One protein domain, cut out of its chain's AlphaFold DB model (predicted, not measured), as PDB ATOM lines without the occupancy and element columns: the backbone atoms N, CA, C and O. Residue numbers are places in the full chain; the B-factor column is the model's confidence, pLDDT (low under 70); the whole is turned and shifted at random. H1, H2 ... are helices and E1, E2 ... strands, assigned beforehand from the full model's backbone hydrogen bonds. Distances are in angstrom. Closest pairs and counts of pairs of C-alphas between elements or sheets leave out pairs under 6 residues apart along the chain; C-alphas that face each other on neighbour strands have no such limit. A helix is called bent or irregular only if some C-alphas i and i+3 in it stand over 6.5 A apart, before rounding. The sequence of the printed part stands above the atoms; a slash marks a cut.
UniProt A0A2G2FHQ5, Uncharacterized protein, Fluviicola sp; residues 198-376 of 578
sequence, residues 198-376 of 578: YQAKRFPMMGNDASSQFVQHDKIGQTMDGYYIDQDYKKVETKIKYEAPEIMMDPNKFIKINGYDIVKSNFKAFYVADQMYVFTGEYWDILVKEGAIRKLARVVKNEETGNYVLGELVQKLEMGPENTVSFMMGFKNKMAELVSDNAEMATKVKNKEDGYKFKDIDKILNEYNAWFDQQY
ATOM      1  N   TYR A 198      29.840  12.528  20.954       87.31
ATOM      2  CA  TYR A 198      30.551  12.736  22.206       87.31
ATOM      3  C   TYR A 198      31.809  11.867  22.279       87.31
ATOM      4  O   TYR A 198      31.776  10.666  21.976       87.31
ATOM      5  N   GLN A 199      32.901  12.472  22.747       87.31
ATOM      6  CA  GLN A 199      34.148  11.805  23.105       87.31
ATOM      7  C   GLN A 199      34.640  12.349  24.449       87.31
ATOM      8  O   GLN A 199      34.739  13.561  24.637       87.31
ATOM      9  N   ALA A 200      34.947  11.454  25.388       90.19
ATOM     10  CA  ALA A 200      35.452  11.852  26.693       90.19
ATOM     11  C   ALA A 200      36.823  12.510  26.584       90.19
ATOM     12  O   ALA A 200      37.705  12.061  25.845       90.19
ATOM     13  N   LYS A 201      37.028  13.525  27.419       90.19
ATOM     14  CA  LYS A 201      38.343  14.109  27.639       90.19
ATOM     15  C   LYS A 201      39.185  13.136  28.461       90.19
ATOM     16  O   LYS A 201      38.794  12.758  29.563       90.19
ATOM     17  N   ARG A 202      40.348  12.749  27.938       91.00
ATOM     18  CA  ARG A 202      41.363  12.016  28.702       91.00
ATOM     19  C   ARG A 202      42.302  13.015  29.381       91.00
ATOM     20  O   ARG A 202      42.739  13.974  28.745       91.00
ATOM     21  N   PHE A 203      42.611  12.809  30.656       89.62
ATOM     22  CA  PHE A 203      43.591  13.618  31.387       89.62
ATOM     23  C   PHE A 203      44.963  12.928  31.433       89.62
ATOM     24  O   PHE A 203      45.049  11.708  31.258       89.62
ATOM     25  N   PRO A 204      46.049  13.679  31.695       85.62
ATOM     26  CA  PRO A 204      47.360  13.087  31.926       85.62
ATOM     27  C   PRO A 204      47.338  12.081  33.082       85.62
ATOM     28  O   PRO A 204      46.763  12.334  34.145       85.62
ATOM     29  N   MET A 205      48.004  10.942  32.889       87.88
ATOM     30  CA  MET A 205      48.145   9.945  33.945       87.88
ATOM     31  C   MET A 205      49.044  10.486  35.071       87.88
ATOM     32  O   MET A 205      50.153  10.957  34.814       87.88
ATOM     33  N   MET A 206      48.586  10.416  36.321       80.06
ATOM     34  CA  MET A 206      49.334  10.860  37.496       80.06
ATOM     35  C   MET A 206      50.052   9.667  38.135       80.06
ATOM     36  O   MET A 206      49.463   8.860  38.855       80.06
ATOM     37  N   GLY A 207      51.355   9.545  37.876       83.69
ATOM     38  CA  GLY A 207      52.155   8.428  38.381       83.69
ATOM     39  C   GLY A 207      51.709   7.092  37.782       83.69
ATOM     40  O   GLY A 207      51.682   6.947  36.568       83.69
ATOM     41  N   ASN A 208      51.369   6.120  38.634       79.25
ATOM     42  CA  ASN A 208      50.894   4.790  38.219       79.25
ATOM     43  C   ASN A 208      49.366   4.633  38.331       79.25
ATOM     44  O   ASN A 208      48.860   3.514  38.229       79.25
ATOM     45  N   ASP A 209      48.633   5.713  38.605       83.62
ATOM     46  CA  ASP A 209      47.183   5.659  38.760       83.62
ATOM     47  C   ASP A 209      46.482   5.819  37.407       83.62
ATOM     48  O   ASP A 209      46.221   6.929  36.944       83.62
ATOM     49  N   ALA A 210      46.147   4.690  36.783       87.75
ATOM     50  CA  ALA A 210      45.428   4.673  35.514       87.75
ATOM     51  C   ALA A 210      44.055   5.364  35.595       87.75
ATOM     52  O   ALA A 210      43.569   5.872  34.588       87.75
ATOM     53  N   SER A 211      43.426   5.430  36.777       90.06
ATOM     54  CA  SER A 211      42.116   6.076  36.912       90.06
ATOM     55  C   SER A 211      42.163   7.577  36.652       90.06
ATOM     56  O   SER A 211      41.167   8.143  36.197       90.06
ATOM     57  N   SER A 212      43.319   8.221  36.848       91.19
ATOM     58  CA  SER A 212      43.454   9.656  36.619       91.19
ATOM     59  C   SER A 212      43.280  10.037  35.147       91.19
ATOM     60  O   SER A 212      43.092  11.210  34.859       91.19
ATOM     61  N   GLN A 213      43.291   9.073  34.215       91.62
ATOM     62  CA  GLN A 213      42.940   9.316  32.812       91.62
ATOM     63  C   GLN A 213      41.499   9.810  32.642       91.62
ATOM     64  O   GLN A 213      41.219  10.525  31.683       91.62
ATOM     65  N   PHE A 214      40.601   9.464  33.567       93.94
ATOM     66  CA  PHE A 214      39.190   9.855  33.524       93.94
ATOM     67  C   PHE A 214      38.688  10.484  34.834       93.94
ATOM     68  O   PHE A 214      37.582  11.014  34.870       93.94
ATOM     69  N   VAL A 215      39.477  10.465  35.911       94.50
ATOM     70  CA  VAL A 215      39.085  10.977  37.234       94.50
ATOM     71  C   VAL A 215      39.964  12.158  37.638       94.50
ATOM     72  O   VAL A 215      41.187  12.044  37.704       94.50
ATOM     73  N   GLN A 216      39.337  13.292  37.962       94.25
ATOM     74  CA  GLN A 216      40.024  14.487  38.468       94.25
ATOM     75  C   GLN A 216      40.102  14.428  40.000       94.25
ATOM     76  O   GLN A 216      39.290  15.032  40.698       94.25
ATOM     77  N   HIS A 217      41.039  13.644  40.539       91.44
ATOM     78  CA  HIS A 217      41.117  13.352  41.983       91.44
ATOM     79  C   HIS A 217      41.161  14.593  42.884       91.44
ATOM     80  O   HIS A 217      40.600  14.584  43.977       91.44
ATOM     81  N   ASP A 218      41.777  15.676  42.420       93.56
ATOM     82  CA  ASP A 218      41.864  16.968  43.110       93.56
ATOM     83  C   ASP A 218      40.514  17.701  43.217       93.56
ATOM     84  O   ASP A 218      40.330  18.558  44.088       93.56
ATOM     85  N   LYS A 219      39.549  17.345  42.362       96.06
ATOM     86  CA  LYS A 219      38.203  17.927  42.331       96.06
ATOM     87  C   LYS A 219      37.168  17.142  43.134       96.06
ATOM     88  O   LYS A 219      36.046  17.622  43.297       96.06
ATOM     89  N   ILE A 220      37.509  15.962  43.652       96.44
ATOM     90  CA  ILE A 220      36.578  15.150  44.443       96.44
ATOM     91  C   ILE A 220      36.106  15.940  45.675       96.44
ATOM     92  O   ILE A 220      36.890  16.494  46.443       96.44
ATOM     93  N   GLY A 221      34.790  15.974  45.870       97.12
ATOM     94  CA  GLY A 221      34.094  16.706  46.923       97.12
ATOM     95  C   GLY A 221      33.621  18.105  46.518       97.12
ATOM     96  O   GLY A 221      32.815  18.687  47.251       97.12
ATOM     97  N   GLN A 222      34.071  18.639  45.378       98.12
ATOM     98  CA  GLN A 222      33.715  19.982  44.914       98.12
ATOM     99  C   GLN A 222      32.357  19.991  44.198       98.12
ATOM    100  O   GLN A 222      31.976  19.030  43.537       98.12
ATOM    101  N   THR A 223      31.608  21.090  44.330       98.31
ATOM    102  CA  THR A 223      30.391  21.332  43.538       98.31
ATOM    103  C   THR A 223      30.762  22.103  42.283       98.31
ATOM    104  O   THR A 223      31.399  23.149  42.382       98.31
ATOM    105  N   MET A 224      30.380  21.578  41.125       98.25
ATOM    106  CA  MET A 224      30.800  22.068  39.816       98.25
ATOM    107  C   MET A 224      29.591  22.262  38.907       98.25
ATOM    108  O   MET A 224      28.564  21.609  39.098       98.25
ATOM    109  N   ASP A 225      29.732  23.132  37.913       98.25
ATOM    110  CA  ASP A 225      28.756  23.225  36.833       98.25
ATOM    111  C   ASP A 225      28.764  21.921  36.022       98.25
ATOM    112  O   ASP A 225      29.805  21.279  35.824       98.25
ATOM    113  N   GLY A 226      27.578  21.508  35.601       97.50
ATOM    114  CA  GLY A 226      27.340  20.284  34.859       97.50
ATOM    115  C   GLY A 226      25.897  20.239  34.377       97.50
ATOM    116  O   GLY A 226      25.151  21.203  34.506       97.50
ATOM    117  N   TYR A 227      25.478  19.101  33.850       97.94
ATOM    118  CA  TYR A 227      24.092  18.905  33.434       97.94
ATOM    119  C   TYR A 227      23.694  17.447  33.592       97.94
ATOM    120  O   TYR A 227      24.548  16.567  33.697       97.94
ATOM    121  N   TYR A 228      22.399  17.170  33.596       97.94
ATOM    122  CA  TYR A 228      21.892  15.815  33.406       97.94
ATOM    123  C   TYR A 228      20.971  15.759  32.195       97.94
ATOM    124  O   TYR A 228      20.475  16.781  31.726       97.94
ATOM    125  N   ILE A 229      20.791  14.553  31.673       96.38
ATOM    126  CA  ILE A 229      19.839  14.244  30.612       96.38
ATOM    127  C   ILE A 229      18.691  13.507  31.281       96.38
ATOM    128  O   ILE A 229      18.905  12.440  31.865       96.38
ATOM    129  N   ASP A 230      17.503  14.101  31.277       95.19
ATOM    130  CA  ASP A 230      16.326  13.512  31.912       95.19
ATOM    131  C   ASP A 230      15.803  12.280  31.144       95.19
ATOM    132  O   ASP A 230      16.422  11.801  30.193       95.19
ATOM    133  N   GLN A 231      14.689  11.703  31.600       93.94
ATOM    134  CA  GLN A 231      14.109  10.515  30.962       93.94
ATOM    135  C   GLN A 231      13.560  10.778  29.554       93.94
ATOM    136  O   GLN A 231      13.464   9.823  28.783       93.94
ATOM    137  N   ASP A 232      13.279  12.039  29.226       91.62
ATOM    138  CA  ASP A 232      12.753  12.502  27.941       91.62
ATOM    139  C   ASP A 232      13.872  13.034  27.027       91.62
ATOM    140  O   ASP A 232      13.604  13.715  26.039       91.62
ATOM    141  N   TYR A 233      15.136  12.727  27.352       90.75
ATOM    142  CA  TYR A 233      16.334  13.157  26.629       90.75
ATOM    143  C   TYR A 233      16.560  14.677  26.604       90.75
ATOM    144  O   TYR A 233      17.351  15.178  25.802       90.75
ATOM    145  N   LYS A 234      15.942  15.434  27.517       91.69
ATOM    146  CA  LYS A 234      16.191  16.873  27.641       91.69
ATOM    147  C   LYS A 234      17.400  17.135  28.527       91.69
ATOM    148  O   LYS A 234      17.553  16.573  29.615       91.69
ATOM    149  N   LYS A 235      18.262  18.035  28.056       95.38
ATOM    150  CA  LYS A 235      19.427  18.521  28.797       95.38
ATOM    151  C   LYS A 235      18.991  19.551  29.840       95.38
ATOM    152  O   LYS A 235      18.365  20.548  29.493       95.38
ATOM    153  N   VAL A 236      19.382  19.349  31.096       96.19
ATOM    154  CA  VAL A 236      19.108  20.280  32.201       96.19
ATOM    155  C   VAL A 236      20.415  20.705  32.866       96.19
ATOM    156  O   VAL A 236      21.070  19.908  33.541       96.19
ATOM    157  N   GLU A 237      20.791  21.972  32.676       97.75
ATOM    158  CA  GLU A 237      21.966  22.592  33.306       97.75
ATOM    159  C   GLU A 237      21.774  22.726  34.821       97.75
ATOM    160  O   GLU A 237      20.702  23.097  35.305       97.75
ATOM    161  N   THR A 238      22.811  22.412  35.597       98.19
ATOM    162  CA  THR A 238      22.726  22.395  37.060       98.19
ATOM    163  C   THR A 238      24.104  22.401  37.732       98.19
ATOM    164  O   THR A 238      25.144  22.395  37.075       98.19
ATOM    165  N   LYS A 239      24.137  22.383  39.069       98.19
ATOM    166  CA  LYS A 239      25.369  22.164  39.834       98.19
ATOM    167  C   LYS A 239      25.393  20.776  40.441       98.19
ATOM    168  O   LYS A 239      24.509  20.417  41.217       98.19
ATOM    169  N   ILE A 240      26.437  20.019  40.136       98.56
ATOM    170  CA  ILE A 240      26.618  18.636  40.576       98.56
ATOM    171  C   ILE A 240      27.833  18.571  41.498       98.56
ATOM    172  O   ILE A 240      28.907  19.087  41.178       98.56
ATOM    173  N   LYS A 241      27.693  17.930  42.660       98.38
ATOM    174  CA  LYS A 241      28.852  17.602  43.493       98.38
ATOM    175  C   LYS A 241      29.603  16.443  42.853       98.38
ATOM    176  O   LYS A 241      29.069  15.343  42.743       98.38
ATOM    177  N   TYR A 242      30.842  16.690  42.453       98.31
ATOM    178  CA  TYR A 242      31.725  15.657  41.944       98.31
ATOM    179  C   TYR A 242      32.235  14.815  43.114       98.31
ATOM    180  O   TYR A 242      32.944  15.323  43.980       98.31
ATOM    181  N   GLU A 243      31.838  13.549  43.196       97.81
ATOM    182  CA  GLU A 243      32.213  12.653  44.296       97.81
ATOM    183  C   GLU A 243      33.161  11.544  43.826       97.81
ATOM    184  O   GLU A 243      33.511  11.447  42.652       97.81
ATOM    185  N   ALA A 244      33.635  10.727  44.768       96.56
ATOM    186  CA  ALA A 244      34.556   9.640  44.463       96.56
ATOM    187  C   ALA A 244      33.898   8.590  43.537       96.56
ATOM    188  O   ALA A 244      32.674   8.420  43.604       96.56
ATOM    189  N   PRO A 245      34.667   7.858  42.703       96.44
ATOM    190  CA  PRO A 245      34.127   6.868  41.767       96.44
ATOM    191  C   PRO A 245      33.152   5.858  42.387       96.44
ATOM    192  O   PRO A 245      32.153   5.515  41.766       96.44
ATOM    193  N   GLU A 246      33.362   5.444  43.636       95.25
ATOM    194  CA  GLU A 246      32.484   4.511  44.359       95.25
ATOM    195  C   GLU A 246      31.079   5.078  44.605       95.25
ATOM    196  O   GLU A 246      30.131   4.324  44.799       95.25
ATOM    197  N   ILE A 247      30.937   6.404  44.615       96.69
ATOM    198  CA  ILE A 247      29.645   7.087  44.701       96.69
ATOM    199  C   ILE A 247      29.109   7.348  43.299       96.69
ATOM    200  O   ILE A 247      27.932   7.103  43.047       96.69
ATOM    201  N   MET A 248      29.952   7.829  42.385       97.44
ATOM    202  CA  MET A 248      29.531   8.211  41.034       97.44
ATOM    203  C   MET A 248      29.051   7.007  40.217       97.44
ATOM    204  O   MET A 248      28.061   7.127  39.499       97.44
ATOM    205  N   MET A 249      29.704   5.851  40.379       97.00
ATOM    206  CA  MET A 249      29.470   4.648  39.575       97.00
ATOM    207  C   MET A 249      28.457   3.663  40.182       97.00
ATOM    208  O   MET A 249      27.924   2.814  39.469       97.00
ATOM    209  N   ASP A 250      28.159   3.768  41.480       96.38
ATOM    210  CA  ASP A 250      27.198   2.886  42.158       96.38
ATOM    211  C   ASP A 250      25.752   3.350  41.878       96.38
ATOM    212  O   ASP A 250      25.399   4.495  42.200       96.38
ATOM    213  N   PRO A 251      24.888   2.496  41.294       96.06
ATOM    214  CA  PRO A 251      23.498   2.855  41.006       96.06
ATOM    215  C   PRO A 251      22.649   3.085  42.262       96.06
ATOM    216  O   PRO A 251      21.636   3.778  42.186       96.06
ATOM    217  N   ASN A 252      23.057   2.555  43.418       96.19
ATOM    218  CA  ASN A 252      22.316   2.662  44.676       96.19
ATOM    219  C   ASN A 252      22.678   3.917  45.482       96.19
ATOM    220  O   ASN A 252      22.097   4.168  46.540       96.19
ATOM    221  N   LYS A 253      23.663   4.697  45.024       97.06
ATOM    222  CA  LYS A 253      24.061   5.951  45.672       97.06
ATOM    223  C   LYS A 253      23.357   7.127  45.026       97.06
ATOM    224  O   LYS A 253      23.306   7.231  43.802       97.06
ATOM    225  N   PHE A 254      22.890   8.049  45.857       97.25
ATOM    226  CA  PHE A 254      22.396   9.342  45.401       97.25
ATOM    227  C   PHE A 254      23.527  10.169  44.787       97.25
ATOM    228  O   PHE A 254      24.692  10.012  45.153       97.25
ATOM    229  N   ILE A 255      23.164  11.057  43.869       97.25
ATOM    230  CA  ILE A 255      24.024  12.149  43.417       97.25
ATOM    231  C   ILE A 255      23.557  13.445  44.078       97.25
ATOM    232  O   ILE A 255      22.360  13.643  44.279       97.25
ATOM    233  N   LYS A 256      24.486  14.340  44.413       98.19
ATOM    234  CA  LYS A 256      24.142  15.649  44.976       98.19
ATOM    235  C   LYS A 256      24.012  16.691  43.872       98.19
ATOM    236  O   LYS A 256      25.017  17.073  43.275       98.19
ATOM    237  N   ILE A 257      22.796  17.175  43.642       97.56
ATOM    238  CA  ILE A 257      22.471  18.203  42.647       97.56
ATOM    239  C   ILE A 257      21.886  19.415  43.375       97.56
ATOM    240  O   ILE A 257      20.933  19.282  44.140       97.56
ATOM    241  N   ASN A 258      22.485  20.593  43.194       96.25
ATOM    242  CA  ASN A 258      22.139  21.826  43.919       96.25
ATOM    243  C   ASN A 258      22.074  21.643  45.453       96.25
ATOM    244  O   ASN A 258      21.296  22.298  46.139       96.25
ATOM    245  N   GLY A 259      22.892  20.732  45.993       95.56
ATOM    246  CA  GLY A 259      22.931  20.391  47.420       95.56
ATOM    247  C   GLY A 259      21.924  19.328  47.876       95.56
ATOM    248  O   GLY A 259      22.026  18.876  49.017       95.56
ATOM    249  N   TYR A 260      21.012  18.882  47.010       96.81
ATOM    250  CA  TYR A 260      20.000  17.866  47.311       96.81
ATOM    251  C   TYR A 260      20.422  16.479  46.829       96.81
ATOM    252  O   TYR A 260      21.043  16.350  45.777       96.81
ATOM    253  N   ASP A 261      20.058  15.440  47.582       97.81
ATOM    254  CA  ASP A 261      20.282  14.045  47.195       97.81
ATOM    255  C   ASP A 261      19.216  13.600  46.179       97.81
ATOM    256  O   ASP A 261      18.026  13.560  46.492       97.81
ATOM    257  N   ILE A 262      19.644  13.262  44.962       96.50
ATOM    258  CA  ILE A 262      18.784  12.827  43.854       96.50
ATOM    259  C   ILE A 262      19.117  11.379  43.475       96.50
ATOM    260  O   ILE A 262      20.285  10.988  43.407       96.50
ATOM    261  N   VAL A 263      18.085  10.559  43.251       96.00
ATOM    262  CA  VAL A 263      18.240   9.165  42.803       96.00
ATOM    263  C   VAL A 263      18.688   9.154  41.345       96.00
ATOM    264  O   VAL A 263      18.066   9.805  40.507       96.00
ATOM    265  N   LYS A 264      19.728   8.376  41.020       96.19
ATOM    266  CA  LYS A 264      20.279   8.383  39.660       96.19
ATOM    267  C   LYS A 264      19.344   7.837  38.583       96.19
ATOM    268  O   LYS A 264      19.424   8.250  37.436       96.19
ATOM    269  N   SER A 265      18.405   6.967  38.952       94.56
ATOM    270  CA  SER A 265      17.381   6.458  38.033       94.56
ATOM    271  C   SER A 265      16.461   7.544  37.465       94.56
ATOM    272  O   SER A 265      15.700   7.258  36.549       94.56
ATOM    273  N   ASN A 266      16.506   8.774  37.986       95.44
ATOM    274  CA  ASN A 266      15.709   9.889  37.476       95.44
ATOM    275  C   ASN A 266      16.282  10.503  36.190       95.44
ATOM    276  O   ASN A 266      15.605  11.306  35.558       95.44
ATOM    277  N   PHE A 267      17.490  10.125  35.775       94.50
ATOM    278  CA  PHE A 267      18.131  10.623  34.559       94.50
ATOM    279  C   PHE A 267      18.709   9.473  33.724       94.50
ATOM    280  O   PHE A 267      18.948   8.376  34.231       94.50
ATOM    281  N   LYS A 268      18.909   9.709  32.424       95.50
ATOM    282  CA  LYS A 268      19.582   8.781  31.496       95.50
ATOM    283  C   LYS A 268      21.099   8.881  31.597       95.50
ATOM    284  O   LYS A 268      21.803   7.877  31.486       95.50
ATOM    285  N   ALA A 269      21.589  10.099  31.801       97.62
ATOM    286  CA  ALA A 269      23.003  10.420  31.868       97.62
ATOM    287  C   ALA A 269      23.234  11.687  32.699       97.62
ATOM    288  O   ALA A 269      22.314  12.483  32.895       97.62
ATOM    289  N   PHE A 270      24.456  11.892  33.177       98.25
ATOM    290  CA  PHE A 270      24.857  13.164  33.775       98.25
ATOM    291  C   PHE A 270      26.318  13.484  33.484       98.25
ATOM    292  O   PHE A 270      27.165  12.597  33.419       98.25
ATOM    293  N   TYR A 271      26.611  14.768  33.325       98.19
ATOM    294  CA  TYR A 271      27.915  15.295  32.973       98.19
ATOM    295  C   TYR A 271      28.451  16.190  34.087       98.19
ATOM    296  O   TYR A 271      27.804  17.159  34.485       98.19
ATOM    297  N   VAL A 272      29.645  15.875  34.583       98.25
ATOM    298  CA  VAL A 272      30.352  16.659  35.602       98.25
ATOM    299  C   VAL A 272      31.850  16.376  35.524       98.25
ATOM    300  O   VAL A 272      32.259  15.263  35.192       98.25
ATOM    301  N   ALA A 273      32.679  17.372  35.845       96.81
ATOM    302  CA  ALA A 273      34.141  17.249  35.848       96.81
ATOM    303  C   ALA A 273      34.712  16.707  34.517       96.81
ATOM    304  O   ALA A 273      35.588  15.842  34.502       96.81
ATOM    305  N   ASP A 274      34.214  17.244  33.403       96.06
ATOM    306  CA  ASP A 274      34.566  16.874  32.027       96.06
ATOM    307  C   ASP A 274      34.265  15.413  31.630       96.06
ATOM    308  O   ASP A 274      34.821  14.919  30.648       96.06
ATOM    309  N   GLN A 275      33.396  14.715  32.371       97.56
ATOM    310  CA  GLN A 275      33.019  13.327  32.099       97.56
ATOM    311  C   GLN A 275      31.503  13.150  32.058       97.56
ATOM    312  O   GLN A 275      30.787  13.653  32.924       97.56
ATOM    313  N   MET A 276      31.030  12.380  31.079       97.88
ATOM    314  CA  MET A 276      29.651  11.912  30.964       97.88
ATOM    315  C   MET A 276      29.516  10.531  31.606       97.88
ATOM    316  O   MET A 276      30.245   9.613  31.242       97.88
ATOM    317  N   TYR A 277      28.557  10.371  32.509       98.06
ATOM    318  CA  TYR A 277      28.229   9.116  33.178       98.06
ATOM    319  C   TYR A 277      26.904   8.576  32.655       98.06
ATOM    320  O   TYR A 277      25.920   9.313  32.574       98.06
ATOM    321  N   VAL A 278      26.866   7.284  32.337       97.00
ATOM    322  CA  VAL A 278      25.708   6.609  31.737       97.00
ATOM    323  C   VAL A 278      25.434   5.291  32.443       97.00
ATOM    324  O   VAL A 278      26.366   4.572  32.803       97.00
ATOM    325  N   PHE A 279      24.162   4.949  32.635       95.69
ATOM    326  CA  PHE A 279      23.808   3.660  33.218       95.69
ATOM    327  C   PHE A 279      23.931   2.538  32.182       95.69
ATOM    328  O   PHE A 279      23.335   2.603  31.107       95.69
ATOM    329  N   THR A 280      24.681   1.491  32.514       94.38
ATOM    330  CA  THR A 280      24.980   0.365  31.610       94.38
ATOM    331  C   THR A 280      24.301  -0.938  32.037       94.38
ATOM    332  O   THR A 280      24.662  -2.018  31.573       94.38
ATOM    333  N   GLY A 281      23.301  -0.843  32.918       90.94
ATOM    334  CA  GLY A 281      22.511  -1.964  33.438       90.94
ATOM    335  C   GLY A 281      22.940  -2.426  34.831       90.94
ATOM    336  O   GLY A 281      22.098  -2.865  35.607       90.94
ATOM    337  N   GLU A 282      24.219  -2.271  35.176       92.62
ATOM    338  CA  GLU A 282      24.751  -2.648  36.496       92.62
ATOM    339  C   GLU A 282      25.475  -1.486  37.188       92.62
ATOM    340  O   GLU A 282      25.359  -1.326  38.399       92.62
ATOM    341  N   TYR A 283      26.167  -0.636  36.427       96.25
ATOM    342  CA  TYR A 283      26.913   0.504  36.957       96.25
ATOM    343  C   TYR A 283      26.619   1.767  36.158       96.25
ATOM    344  O   TYR A 283      26.103   1.721  35.040       96.25
ATOM    345  N   TRP A 284      26.973   2.900  36.749       97.62
ATOM    346  CA  TRP A 284      27.157   4.149  36.029       97.62
ATOM    347  C   TRP A 284      28.599   4.210  35.534       97.62
ATOM    348  O   TRP A 284      29.520   4.380  36.325       97.62
ATOM    349  N   ASP A 285      28.801   4.041  34.233       97.94
ATOM    350  CA  ASP A 285      30.125   4.068  33.613       97.94
ATOM    351  C   ASP A 285      30.389   5.418  32.957       97.94
ATOM    352  O   ASP A 285      29.464   6.123  32.556       97.94
ATOM    353  N   ILE A 286      31.664   5.766  32.804       98.12
ATOM    354  CA  ILE A 286      32.064   6.934  32.025       98.12
ATOM    355  C   ILE A 286      31.897   6.579  30.550       98.12
ATOM    356  O   ILE A 286      32.526   5.644  30.051       98.12
ATOM    357  N   LEU A 287      31.056   7.322  29.839       97.12
ATOM    358  CA  LEU A 287      30.973   7.246  28.390       97.12
ATOM    359  C   LEU A 287      32.286   7.779  27.826       97.12
ATOM    360  O   LEU A 287      32.604   8.937  28.039       97.12
ATOM    361  N   VAL A 288      33.065   6.943  27.140       95.75
ATOM    362  CA  VAL A 288      34.308   7.364  26.467       95.75
ATOM    363  C   VAL A 288      34.005   7.799  25.045       95.75
ATOM    364  O   VAL A 288      34.591   8.755  24.543       95.75
ATOM    365  N   LYS A 289      33.083   7.088  24.396       93.31
ATOM    366  CA  LYS A 289      32.677   7.351  23.024       93.31
ATOM    367  C   LYS A 289      31.252   6.895  22.796       93.31
ATOM    368  O   LYS A 289      30.914   5.743  23.084       93.31
ATOM    369  N   GLU A 290      30.448   7.797  22.261       93.12
ATOM    370  CA  GLU A 290      29.059   7.524  21.921       93.12
ATOM    371  C   GLU A 290      28.912   6.833  20.554       93.12
ATOM    372  O   GLU A 290      29.714   7.045  19.645       93.12
ATOM    373  N   GLY A 291      27.897   5.975  20.423       92.94
ATOM    374  CA  GLY A 291      27.650   5.164  19.234       92.94
ATOM    375  C   GLY A 291      26.589   4.085  19.464       92.94
ATOM    376  O   GLY A 291      26.249   3.789  20.611       92.94
ATOM    377  N   ALA A 292      26.120   3.455  18.382       93.56
ATOM    378  CA  ALA A 292      25.350   2.207  18.450       93.56
ATOM    379  C   ALA A 292      26.128   1.099  19.188       93.56
ATOM    380  O   ALA A 292      25.550   0.260  19.882       93.56
ATOM    381  N   ILE A 293      27.459   1.141  19.086       95.56
ATOM    382  CA  ILE A 293      28.386   0.520  20.025       95.56
ATOM    383  C   ILE A 293      29.159   1.628  20.749       95.56
ATOM    384  O   ILE A 293      29.898   2.398  20.127       95.56
ATOM    385  N   ARG A 294      28.991   1.688  22.070       95.38
ATOM    386  CA  ARG A 294      29.655   2.613  22.990       95.38
ATOM    387  C   ARG A 294      31.003   2.058  23.441       95.38
ATOM    388  O   ARG A 294      31.133   0.858  23.706       95.38
ATOM    389  N   LYS A 295      31.982   2.950  23.605       95.75
ATOM    390  CA  LYS A 295      33.192   2.698  24.406       95.75
ATOM    391  C   LYS A 295      32.994   3.356  25.765       95.75
ATOM    392  O   LYS A 295      32.523   4.492  25.838       95.75
ATOM    393  N   LEU A 296      33.335   2.642  26.825       97.19
ATOM    394  CA  LEU A 296      33.084   3.047  28.204       97.19
ATOM    395  C   LEU A 296      34.347   2.861  29.047       97.19
ATOM    396  O   LEU A 296      35.227   2.071  28.702       97.19
ATOM    397  N   ALA A 297      34.398   3.540  30.183       97.19
ATOM    398  CA  ALA A 297      35.418   3.380  31.204       97.19
ATOM    399  C   ALA A 297      34.757   3.185  32.571       97.19
ATOM    400  O   ALA A 297      33.863   3.935  32.966       97.19
ATOM    401  N   ARG A 298      35.234   2.186  33.311       97.00
ATOM    402  CA  ARG A 298      34.823   1.894  34.681       97.00
ATOM    403  C   ARG A 298      36.012   2.021  35.609       97.00
ATOM    404  O   ARG A 298      37.064   1.438  35.362       97.00
ATOM    405  N   VAL A 299      35.825   2.746  36.699       96.00
ATOM    406  CA  VAL A 299      36.835   2.967  37.729       96.00
ATOM    407  C   VAL A 299      36.348   2.341  39.027       96.00
ATOM    408  O   VAL A 299      35.400   2.815  39.642       96.00
ATOM    409  N   VAL A 300      37.006   1.268  39.459       92.25
ATOM    410  CA  VAL A 300      36.642   0.534  40.679       92.25
ATOM    411  C   VAL A 300      37.775   0.630  41.680       92.25
ATOM    412  O   VAL A 300      38.939   0.446  41.327       92.25
ATOM    413  N   LYS A 301      37.456   0.883  42.948       91.62
ATOM    414  CA  LYS A 301      38.453   0.801  44.011       91.62
ATOM    415  C   LYS A 301      38.760  -0.653  44.339       91.62
ATOM    416  O   LYS A 301      37.870  -1.431  44.668       91.62
ATOM    417  N   ASN A 302      40.031  -1.012  44.282       89.94
ATOM    418  CA  ASN A 302      40.518  -2.285  44.776       89.94
ATOM    419  C   ASN A 302      40.569  -2.231  46.312       89.94
ATOM    420  O   ASN A 302      41.336  -1.457  46.882       89.94
ATOM    421  N   GLU A 303      39.754  -3.044  46.984       90.25
ATOM    422  CA  GLU A 303      39.627  -3.020  48.449       90.25
ATOM    423  C   GLU A 303      40.919  -3.409  49.184       90.25
ATOM    424  O   GLU A 303      41.201  -2.874  50.254       90.25
ATOM    425  N   GLU A 304      41.730  -4.300  48.608       88.31
ATOM    426  CA  GLU A 304      42.967  -4.785  49.236       88.31
ATOM    427  C   GLU A 304      44.075  -3.728  49.226       88.31
ATOM    428  O   GLU A 304      44.822  -3.571  50.192       88.31
ATOM    429  N   THR A 305      44.199  -3.011  48.111       87.00
ATOM    430  CA  THR A 305      45.275  -2.034  47.887       87.00
ATOM    431  C   THR A 305      44.845  -0.600  48.165       87.00
ATOM    432  O   THR A 305      45.696   0.264  48.358       87.00
ATOM    433  N   GLY A 306      43.538  -0.331  48.172       86.31
ATOM    434  CA  GLY A 306      42.958   1.008  48.240       86.31
ATOM    435  C   GLY A 306      43.081   1.822  46.948       86.31
ATOM    436  O   GLY A 306      42.551   2.930  46.904       86.31
ATOM    437  N   ASN A 307      43.746   1.295  45.916       86.69
ATOM    438  CA  ASN A 307      43.969   1.982  44.643       86.69
ATOM    439  C   ASN A 307      42.766   1.838  43.709       86.69
ATOM    440  O   ASN A 307      42.052   0.837  43.752       86.69
ATOM    441  N   TYR A 308      42.584   2.799  42.809       90.94
ATOM    442  CA  TYR A 308      41.608   2.680  41.735       90.94
ATOM    443  C   TYR A 308      42.163   1.855  40.571       90.94
ATOM    444  O   TYR A 308      43.330   1.962  40.196       90.94
ATOM    445  N   VAL A 309      41.304   1.022  39.995       91.06
ATOM    446  CA  VAL A 309      41.568   0.225  38.800       91.06
ATOM    447  C   VAL A 309      40.645   0.720  37.700       91.06
ATOM    448  O   VAL A 309      39.433   0.801  37.892       91.06
ATOM    449  N   LEU A 310      41.230   1.033  36.549       93.88
ATOM    450  CA  LEU A 310      40.510   1.397  35.338       93.88
ATOM    451  C   LEU A 310      40.278   0.148  34.480       93.88
ATOM    452  O   LEU A 310      41.218  -0.583  34.168       93.88
ATOM    453  N   GLY A 311      39.032  -0.081  34.082       94.25
ATOM    454  CA  GLY A 311      38.652  -1.056  33.069       94.25
ATOM    455  C   GLY A 311      37.926  -0.368  31.922       94.25
ATOM    456  O   GLY A 311      36.905   0.275  32.142       94.25
ATOM    457  N   GLU A 312      38.421  -0.523  30.699       94.56
ATOM    458  CA  GLU A 312      37.668  -0.110  29.516       94.56
ATOM    459  C   GLU A 312      36.649  -1.187  29.131       94.56
ATOM    460  O   GLU A 312      36.900  -2.390  29.283       94.56
ATOM    461  N   LEU A 313      35.492  -0.760  28.632       96.44
ATOM    462  CA  LEU A 313      34.402  -1.639  28.225       96.44
ATOM    463  C   LEU A 313      33.894  -1.260  26.830       96.44
ATOM    464  O   LEU A 313      34.022  -0.117  26.385       96.44
ATOM    465  N   VAL A 314      33.272  -2.226  26.161       96.06
ATOM    466  CA  VAL A 314      32.540  -2.037  24.905       96.06
ATOM    467  C   VAL A 314      31.112  -2.522  25.111       96.06
ATOM    468  O   VAL A 314      30.901  -3.594  25.675       96.06
ATOM    469  N   GLN A 315      30.134  -1.744  24.660       95.50
ATOM    470  CA  GLN A 315      28.721  -2.069  24.823       95.50
ATOM    471  C   GLN A 315      27.945  -1.720  23.557       95.50
ATOM    472  O   GLN A 315      27.857  -0.552  23.195       95.50
ATOM    473  N   LYS A 316      27.334  -2.712  22.906       94.50
ATOM    474  CA  LYS A 316      26.271  -2.443  21.929       94.50
ATOM    475  C   LYS A 316      24.986  -2.107  22.675       94.50
ATOM    476  O   LYS A 316      24.719  -2.718  23.710       94.50
ATOM    477  N   LEU A 317      24.212  -1.148  22.169       83.12
ATOM    478  CA  LEU A 317      22.891  -0.836  22.721       83.12
ATOM    479  C   LEU A 317      22.078  -2.137  22.890       83.12
ATOM    480  O   LEU A 317      22.189  -3.039  22.065       83.12
ATOM    481  N   GLU A 318      21.324  -2.248  23.988       84.94
ATOM    482  CA  GLU A 318      20.565  -3.448  24.411       84.94
ATOM    483  C   GLU A 318      21.396  -4.639  24.938       84.94
ATOM    484  O   GLU A 318      20.832  -5.562  25.527       84.94
ATOM    485  N   MET A 319      22.725  -4.621  24.805       91.44
ATOM    486  CA  MET A 319      23.614  -5.637  25.381       91.44
ATOM    487  C   MET A 319      24.283  -5.130  26.664       91.44
ATOM    488  O   MET A 319      24.458  -3.929  26.873       91.44
ATOM    489  N   GLY A 320      24.684  -6.051  27.542       92.19
ATOM    490  CA  GLY A 320      25.529  -5.715  28.690       92.19
ATOM    491  C   GLY A 320      26.943  -5.300  28.250       92.19
ATOM    492  O   GLY A 320      27.406  -5.744  27.197       92.19
ATOM    493  N   PRO A 321      27.647  -4.458  29.027       95.06
ATOM    494  CA  PRO A 321      29.004  -4.052  28.689       95.06
ATOM    495  C   PRO A 321      29.996  -5.209  28.863       95.06
ATOM    496  O   PRO A 321      29.971  -5.936  29.857       95.06
ATOM    497  N   GLU A 322      30.933  -5.342  27.927       93.38
ATOM    498  CA  GLU A 322      32.027  -6.307  28.002       93.38
ATOM    499  C   GLU A 322      33.368  -5.631  28.275       93.38
ATOM    500  O   GLU A 322      33.762  -4.691  27.588       93.38
ATOM    501  N   ASN A 323      34.122  -6.163  29.239       92.50
ATOM    502  CA  ASN A 323      35.469  -5.688  29.541       92.50
ATOM    503  C   ASN A 323      36.448  -5.965  28.389       92.50
ATOM    504  O   ASN A 323      36.540  -7.102  27.916       92.50
ATOM    505  N   THR A 324      37.234  -4.961  27.990       86.75
ATOM    506  CA  THR A 324      38.144  -5.028  26.834       86.75
ATOM    507  C   THR A 324      39.226  -6.100  26.955       86.75
ATOM    508  O   THR A 324      39.612  -6.679  25.941       86.75
ATOM    509  N   VAL A 325      39.680  -6.454  28.162       84.56
ATOM    510  CA  VAL A 325      40.662  -7.539  28.366       84.56
ATOM    511  C   VAL A 325      40.044  -8.896  28.025       84.56
ATOM    512  O   VAL A 325      40.636  -9.693  27.293       84.56
ATOM    513  N   SER A 326      38.822  -9.148  28.501       83.38
ATOM    514  CA  SER A 326      38.043 -10.340  28.131       83.38
ATOM    515  C   SER A 326      37.646 -10.306  26.653       83.38
ATOM    516  O   SER A 326      37.610 -11.336  25.972       83.38
ATOM    517  N   PHE A 327      37.361  -9.115  26.131       84.69
ATOM    518  CA  PHE A 327      37.041  -8.893  24.730       84.69
ATOM    519  C   PHE A 327      38.227  -9.246  23.823       84.69
ATOM    520  O   PHE A 327      38.053  -9.965  22.843       84.69
ATOM    521  N   MET A 328      39.450  -8.854  24.197       89.88
ATOM    522  CA  MET A 328      40.686  -9.122  23.455       89.88
ATOM    523  C   MET A 328      40.930 -10.624  23.251       89.88
ATOM    524  O   MET A 328      41.259 -11.046  22.141       89.88
ATOM    525  N   MET A 329      40.723 -11.453  24.284       89.25
ATOM    526  CA  MET A 329      40.928 -12.910  24.183       89.25
ATOM    527  C   MET A 329      39.966 -13.585  23.189       89.25
ATOM    528  O   MET A 329      40.308 -14.603  22.587       89.25
ATOM    529  N   GLY A 330      38.782 -13.003  22.978       92.44
ATOM    530  CA  GLY A 330      37.736 -13.511  22.089       92.44
ATOM    531  C   GLY A 330      37.451 -12.626  20.876       92.44
ATOM    532  O   GLY A 330      36.429 -12.838  20.223       92.44
ATOM    533  N   PHE A 331      38.327 -11.661  20.570       95.00
ATOM    534  CA  PHE A 331      37.995 -10.491  19.748       95.00
ATOM    535  C   PHE A 331      37.264 -10.833  18.447       95.00
ATOM    536  O   PHE A 331      36.187 -10.311  18.190       95.00
ATOM    537  N   LYS A 332      37.803 -11.771  17.653       96.69
ATOM    538  CA  LYS A 332      37.238 -12.131  16.339       96.69
ATOM    539  C   LYS A 332      35.785 -12.626  16.408       96.69
ATOM    540  O   LYS A 332      35.046 -12.458  15.449       96.69
ATOM    541  N   ASN A 333      35.406 -13.291  17.501       97.25
ATOM    542  CA  ASN A 333      34.074 -13.868  17.655       97.25
ATOM    543  C   ASN A 333      33.135 -12.823  18.257       97.25
ATOM    544  O   ASN A 333      32.079 -12.573  17.692       97.25
ATOM    545  N   LYS A 334      33.571 -12.172  19.341       96.06
ATOM    546  CA  LYS A 334      32.784 -11.177  20.075       96.06
ATOM    547  C   LYS A 334      32.503  -9.934  19.241       96.06
ATOM    548  O   LYS A 334      31.364  -9.509  19.125       96.06
ATOM    549  N   MET A 335      33.521  -9.384  18.580       97.06
ATOM    550  CA  MET A 335      33.326  -8.211  17.732       97.06
ATOM    551  C   MET A 335      32.445  -8.537  16.524       97.06
ATOM    552  O   MET A 335      31.568  -7.752  16.193       97.06
ATOM    553  N   ALA A 336      32.604  -9.717  15.910       97.19
ATOM    554  CA  ALA A 336      31.741 -10.141  14.808       97.19
ATOM    555  C   ALA A 336      30.284 -10.389  15.233       97.19
ATOM    556  O   ALA A 336      29.387 -10.274  14.406       97.19
ATOM    557  N   GLU A 337      30.052 -10.741  16.498       96.50
ATOM    558  CA  GLU A 337      28.719 -10.812  17.094       96.50
ATOM    559  C   GLU A 337      28.131  -9.409  17.298       96.50
ATOM    560  O   GLU A 337      27.009  -9.160  16.854       96.50
ATOM    561  N   LEU A 338      28.906  -8.464  17.848       96.00
ATOM    562  CA  LEU A 338      28.465  -7.071  17.997       96.00
ATOM    563  C   LEU A 338      28.101  -6.440  16.645       96.00
ATOM    564  O   LEU A 338      27.065  -5.786  16.530       96.00
ATOM    565  N   VAL A 339      28.900  -6.678  15.603       97.19
ATOM    566  CA  VAL A 339      28.663  -6.112  14.263       97.19
ATOM    567  C   VAL A 339      27.842  -7.018  13.340       97.19
ATOM    568  O   VAL A 339      27.838  -6.810  12.131       97.19
ATOM    569  N   SER A 340      27.155  -8.030  13.876       97.00
ATOM    570  CA  SER A 340      26.491  -9.079  13.081       97.00
ATOM    571  C   SER A 340      25.414  -8.579  12.112       97.00
ATOM    572  O   SER A 340      25.219  -9.205  11.070       97.00
ATOM    573  N   ASP A 341      24.786  -7.431  12.387       96.31
ATOM    574  CA  ASP A 341      23.837  -6.789  11.464       96.31
ATOM    575  C   ASP A 341      24.510  -6.328  10.157       96.31
ATOM    576  O   ASP A 341      23.850  -6.196   9.128       96.31
ATOM    577  N   ASN A 342      25.830  -6.108  10.179       97.50
ATOM    578  CA  ASN A 342      26.657  -5.860   9.002       97.50
ATOM    579  C   ASN A 342      27.445  -7.135   8.658       97.50
ATOM    580  O   ASN A 342      28.582  -7.334   9.094       97.50
ATOM    581  N   ALA A 343      26.836  -8.012   7.854       97.81
ATOM    582  CA  ALA A 343      27.408  -9.314   7.502       97.81
ATOM    583  C   ALA A 343      28.799  -9.223   6.841       97.81
ATOM    584  O   ALA A 343      29.649 -10.093   7.066       97.81
ATOM    585  N   GLU A 344      29.048  -8.173   6.053       97.62
ATOM    586  CA  GLU A 344      30.349  -7.927   5.431       97.62
ATOM    587  C   GLU A 344      31.404  -7.643   6.508       97.62
ATOM    588  O   GLU A 344      32.400  -8.361   6.607       97.62
ATOM    589  N   MET A 345      31.154  -6.662   7.375       97.88
ATOM    590  CA  MET A 345      32.073  -6.290   8.453       97.88
ATOM    591  C   MET A 345      32.311  -7.443   9.432       97.88
ATOM    592  O   MET A 345      33.455  -7.727   9.792       97.88
ATOM    593  N   ALA A 346      31.255  -8.166   9.816       98.25
ATOM    594  CA  ALA A 346      31.363  -9.345  10.669       98.25
ATOM    595  C   ALA A 346      32.279 -10.419  10.053       98.25
ATOM    596  O   ALA A 346      33.050 -11.068  10.767       98.25
ATOM    597  N   THR A 347      32.236 -10.588   8.728       97.88
ATOM    598  CA  THR A 347      33.115 -11.511   7.996       97.88
ATOM    599  C   THR A 347      34.566 -11.030   8.014       97.88
ATOM    600  O   THR A 347      35.451 -11.816   8.368       97.88
ATOM    601  N   LYS A 348      34.817  -9.742   7.743       98.19
ATOM    602  CA  LYS A 348      36.168  -9.149   7.796       98.19
ATOM    603  C   LYS A 348      36.809  -9.298   9.181       98.19
ATOM    604  O   LYS A 348      37.965  -9.713   9.297       98.19
ATOM    605  N   VAL A 349      36.029  -9.067  10.242       97.94
ATOM    606  CA  VAL A 349      36.441  -9.270  11.642       97.94
ATOM    607  C   VAL A 349      36.748 -10.744  11.943       97.94
ATOM    608  O   VAL A 349      37.795 -11.048  12.523       97.94
ATOM    609  N   LYS A 350      35.890 -11.686  11.519       97.69
ATOM    610  CA  LYS A 350      36.127 -13.134  11.708       97.69
ATOM    611  C   LYS A 350      37.404 -13.606  11.019       97.69
ATOM    612  O   LYS A 350      38.157 -14.394  11.603       97.69
ATOM    613  N   ASN A 351      37.649 -13.099   9.813       97.56
ATOM    614  CA  ASN A 351      38.817 -13.418   8.995       97.56
ATOM    615  C   ASN A 351      40.089 -12.686   9.447       97.56
ATOM    616  O   ASN A 351      41.180 -13.054   9.010       97.56
ATOM    617  N   LYS A 352      39.976 -11.704  10.355       96.75
ATOM    618  CA  LYS A 352      41.078 -10.838  10.805       96.75
ATOM    619  C   LYS A 352      41.772 -10.136   9.637       96.75
ATOM    620  O   LYS A 352      43.008 -10.071   9.595       96.75
ATOM    621  N   GLU A 353      40.974  -9.645   8.693       97.19
ATOM    622  CA  GLU A 353      41.461  -8.827   7.583       97.19
ATOM    623  C   GLU A 353      42.210  -7.595   8.106       97.19
ATOM    624  O   GLU A 353      42.109  -7.220   9.281       97.19
ATOM    625  N   ASP A 354      43.049  -6.996   7.264       94.44
ATOM    626  CA  ASP A 354      43.833  -5.851   7.707       94.44
ATOM    627  C   ASP A 354      42.929  -4.642   7.989       94.44
ATOM    628  O   ASP A 354      42.032  -4.339   7.206       94.44
ATOM    629  N   GLY A 355      43.113  -4.003   9.148       93.06
ATOM    630  CA  GLY A 355      42.183  -3.000   9.676       93.06
ATOM    631  C   GLY A 355      40.996  -3.562  10.474       93.06
ATOM    632  O   GLY A 355      40.236  -2.771  11.021       93.06
ATOM    633  N   TYR A 356      40.847  -4.892  10.583       96.25
ATOM    634  CA  TYR A 356      39.781  -5.561  11.346       96.25
ATOM    635  C   TYR A 356      40.341  -6.460  12.465       96.25
ATOM    636  O   TYR A 356      39.866  -7.576  12.711       96.25
ATOM    637  N   LYS A 357      41.395  -5.994  13.148       95.38
ATOM    638  CA  LYS A 357      42.032  -6.668  14.297       95.38
ATOM    639  C   LYS A 357      41.774  -5.875  15.581       95.38
ATOM    640  O   LYS A 357      41.337  -4.737  15.538       95.38
ATOM    641  N   PHE A 358      42.092  -6.457  16.741       93.38
ATOM    642  CA  PHE A 358      41.868  -5.800  18.040       93.38
ATOM    643  C   PHE A 358      42.550  -4.427  18.153       93.38
ATOM    644  O   PHE A 358      41.960  -3.496  18.681       93.38
ATOM    645  N   LYS A 359      43.762  -4.280  17.602       91.94
ATOM    646  CA  LYS A 359      44.473  -2.991  17.551       91.94
ATOM    647  C   LYS A 359      43.718  -1.897  16.778       91.94
ATOM    648  O   LYS A 359      44.005  -0.728  16.962       91.94
ATOM    649  N   ASP A 360      42.774  -2.289  15.924       94.75
ATOM    650  CA  ASP A 360      41.981  -1.405  15.074       94.75
ATOM    651  C   ASP A 360      40.554  -1.230  15.643       94.75
ATOM    652  O   ASP A 360      39.651  -0.805  14.926       94.75
ATOM    653  N   ILE A 361      40.314  -1.579  16.918       93.56
ATOM    654  CA  ILE A 361      38.968  -1.588  17.516       93.56
ATOM    655  C   ILE A 361      38.243  -0.252  17.350       93.56
ATOM    656  O   ILE A 361      37.095  -0.245  16.919       93.56
ATOM    657  N   ASP A 362      38.914   0.875  17.592       91.44
ATOM    658  CA  ASP A 362      38.292   2.196  17.476       91.44
ATOM    659  C   ASP A 362      37.908   2.529  16.024       91.44
ATOM    660  O   ASP A 362      36.872   3.161  15.793       91.44
ATOM    661  N   LYS A 363      38.676   2.044  15.038       93.19
ATOM    662  CA  LYS A 363      38.348   2.166  13.610       93.19
ATOM    663  C   LYS A 363      37.118   1.335  13.255       93.19
ATOM    664  O   LYS A 363      36.222   1.841  12.586       93.19
ATOM    665  N   ILE A 364      37.049   0.095  13.735       95.44
ATOM    666  CA  ILE A 364      35.910  -0.796  13.477       95.44
ATOM    667  C   ILE A 364      34.642  -0.237  14.132       95.44
ATOM    668  O   ILE A 364      33.586  -0.239  13.507       95.44
ATOM    669  N   LEU A 365      34.738   0.286  15.361       94.62
ATOM    670  CA  LEU A 365      33.619   0.944  16.044       94.62
ATOM    671  C   LEU A 365      33.130   2.172  15.265       94.62
ATOM    672  O   LEU A 365      31.926   2.330  15.082       94.62
ATOM    673  N   ASN A 366      34.043   3.008  14.765       92.75
ATOM    674  CA  ASN A 366      33.696   4.156  13.923       92.75
ATOM    675  C   ASN A 366      32.979   3.745  12.638       92.75
ATOM    676  O   ASN A 366      31.929   4.298  12.317       92.75
ATOM    677  N   GLU A 367      33.547   2.782  11.912       94.38
ATOM    678  CA  GLU A 367      32.984   2.283  10.659       94.38
ATOM    679  C   GLU A 367      31.598   1.671  10.893       94.38
ATOM    680  O   GLU A 367      30.662   1.961  10.148       94.38
ATOM    681  N   TYR A 368      31.443   0.881  11.962       96.00
ATOM    682  CA  TYR A 368      30.165   0.271  12.312       96.00
ATOM    683  C   TYR A 368      29.122   1.310  12.706       96.00
ATOM    684  O   TYR A 368      28.010   1.254  12.197       96.00
ATOM    685  N   ASN A 369      29.461   2.254  13.589       94.00
ATOM    686  CA  ASN A 369      28.516   3.273  14.048       94.00
ATOM    687  C   ASN A 369      28.045   4.142  12.873       94.00
ATOM    688  O   ASN A 369      26.844   4.325  12.704       94.00
ATOM    689  N   ALA A 370      28.962   4.566  11.994       90.94
ATOM    690  CA  ALA A 370      28.611   5.314  10.786       90.94
ATOM    691  C   ALA A 370      27.697   4.513   9.842       90.94
ATOM    692  O   ALA A 370      26.724   5.055   9.317       90.94
ATOM    693  N   TRP A 371      27.991   3.225   9.639       94.88
ATOM    694  CA  TRP A 371      27.128   2.329   8.870       94.88
ATOM    695  C   TRP A 371      25.750   2.157   9.526       94.88
ATOM    696  O   TRP A 371      24.736   2.232   8.836       94.88
ATOM    697  N   PHE A 372      25.698   1.956  10.844       94.25
ATOM    698  CA  PHE A 372      24.461   1.722  11.587       94.25
ATOM    699  C   PHE A 372      23.527   2.924  11.484       94.25
ATOM    700  O   PHE A 372      22.348   2.749  11.194       94.25
ATOM    701  N   ASP A 373      24.058   4.135  11.638       89.38
ATOM    702  CA  ASP A 373      23.279   5.365  11.482       89.38
ATOM    703  C   ASP A 373      22.715   5.525  10.073       89.38
ATOM    704  O   ASP A 373      21.597   6.001   9.898       89.38
ATOM    705  N   GLN A 374      23.496   5.132   9.062       88.38
ATOM    706  CA  GLN A 374      23.066   5.198   7.671       88.38
ATOM    707  C   GLN A 374      21.954   4.183   7.372       88.38
ATOM    708  O   GLN A 374      21.033   4.500   6.626       88.38
ATOM    709  N   GLN A 375      22.042   2.966   7.919       93.38
ATOM    710  CA  GLN A 375      21.054   1.910   7.674       93.38
ATOM    711  C   GLN A 375      19.807   2.024   8.558       93.38
ATOM    712  O   GLN A 375      18.727   1.601   8.151       93.38
ATOM    713  N   TYR A 376      19.948   2.578   9.761       91.88
ATOM    714  CA  TYR A 376      18.893   2.656  10.769       91.88
ATOM    715  C   TYR A 376      18.785   4.074  11.359       91.88
ATOM    716  O   TYR A 376      19.004   4.258  12.563       91.88
TER     717      TYR A 376
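AT A GLANCE: This is residues 198 to 376 of the 578 residues of an uncharacterized protein of Fluviicola sp (UniProt A0A2G2FHQ5). A long, strongly twisted sheet of seven strands makes the body, and a lobe of helices H4, H5 and H6 gathers off the end of E8 and E9 near residues 293 and 316, with H3 beside E9 leading to it. At the other side of the sheet the small hairpin E3 and E4 packs by E3 on E2, while short H1 packs on E9 and short H2 sits beside E8. The 179 printed residues hold six named helices and nine named strands in the order H1 E1 E2 H2 E3 E4 E5 E6 E7 E8 E9 H3 H4 H5 H6, class mixed. The large sheet is antiparallel, E2 - E1 - E5 - E6 - E7 - E8 - E9; the whole is compact, radius of gyration of the C-alphas 17.4 A, spans 53 by 40 by 26 A.

IN THESE COORDINATES: After residues 198 to 209, with no named element, find C-alpha 210 at (45.428, 4.673, 35.514), where H1 runs to 213. E1, 223 to 230, is 19.9 A long and bends by 57 degrees at residue 226; E2 is 235 to 241, H2 245 to 248, E3 255 to 257, E4 260 to 262, E5 267 to 272, E6 275 to 279 and E7 284 to 289. From C-alpha 293 at (28.386, 0.520, 20.025) E8 runs 26.0 A to 301, and E9, 308 to 316, is 25.6 A. Then come H3, 324 to 329, H4, 331 to 338, H5, 343 to 351, and H6, 358 to 375, 24.5 A long, ending at C-alpha 375 (21.054, 1.910, 7.674).

HOW THE PARTS SIT: Look first at the meander E5 to E9, each strand the antiparallel neighbour of the one before; in its hairpin E8 and E9, N 296 and O 313 are 2.9 A apart. E1 and E5 are antiparallel, with N 229 and O 269 at 2.8 A. The closest C-alphas of E2 and E3 are those of Ile 240 and Ile 257, 4.7 A. H6 is on the sheet at a height of 8.9 A, over E8 and along it at 4 degrees on the local plane, which is fitted to just 6 C-alphas; H1 is on the same face. H4 and H5, a helical hairpin, touch at Ala 336 and Ala 346, C-alphas 4.2 A apart, at a shallow tilt of 13 degrees, opposite ways. In H3 and H5 every O i to N i+4 pair is within hydrogen-bond range, in H4 3 of 4, in H6 12 of 14; H1 and H2 are too short for one.

THE WHOLE: The C-alphas of Gly 259 and Asn 351, the two farthest apart, are 53.6 A apart. The printed part has no cut and no long link. H6 is irregular, C-alphas 359 and 362 being 8.1 A apart. Mean pLDDT of the printed part is 94.2, and no printed residue is under 70.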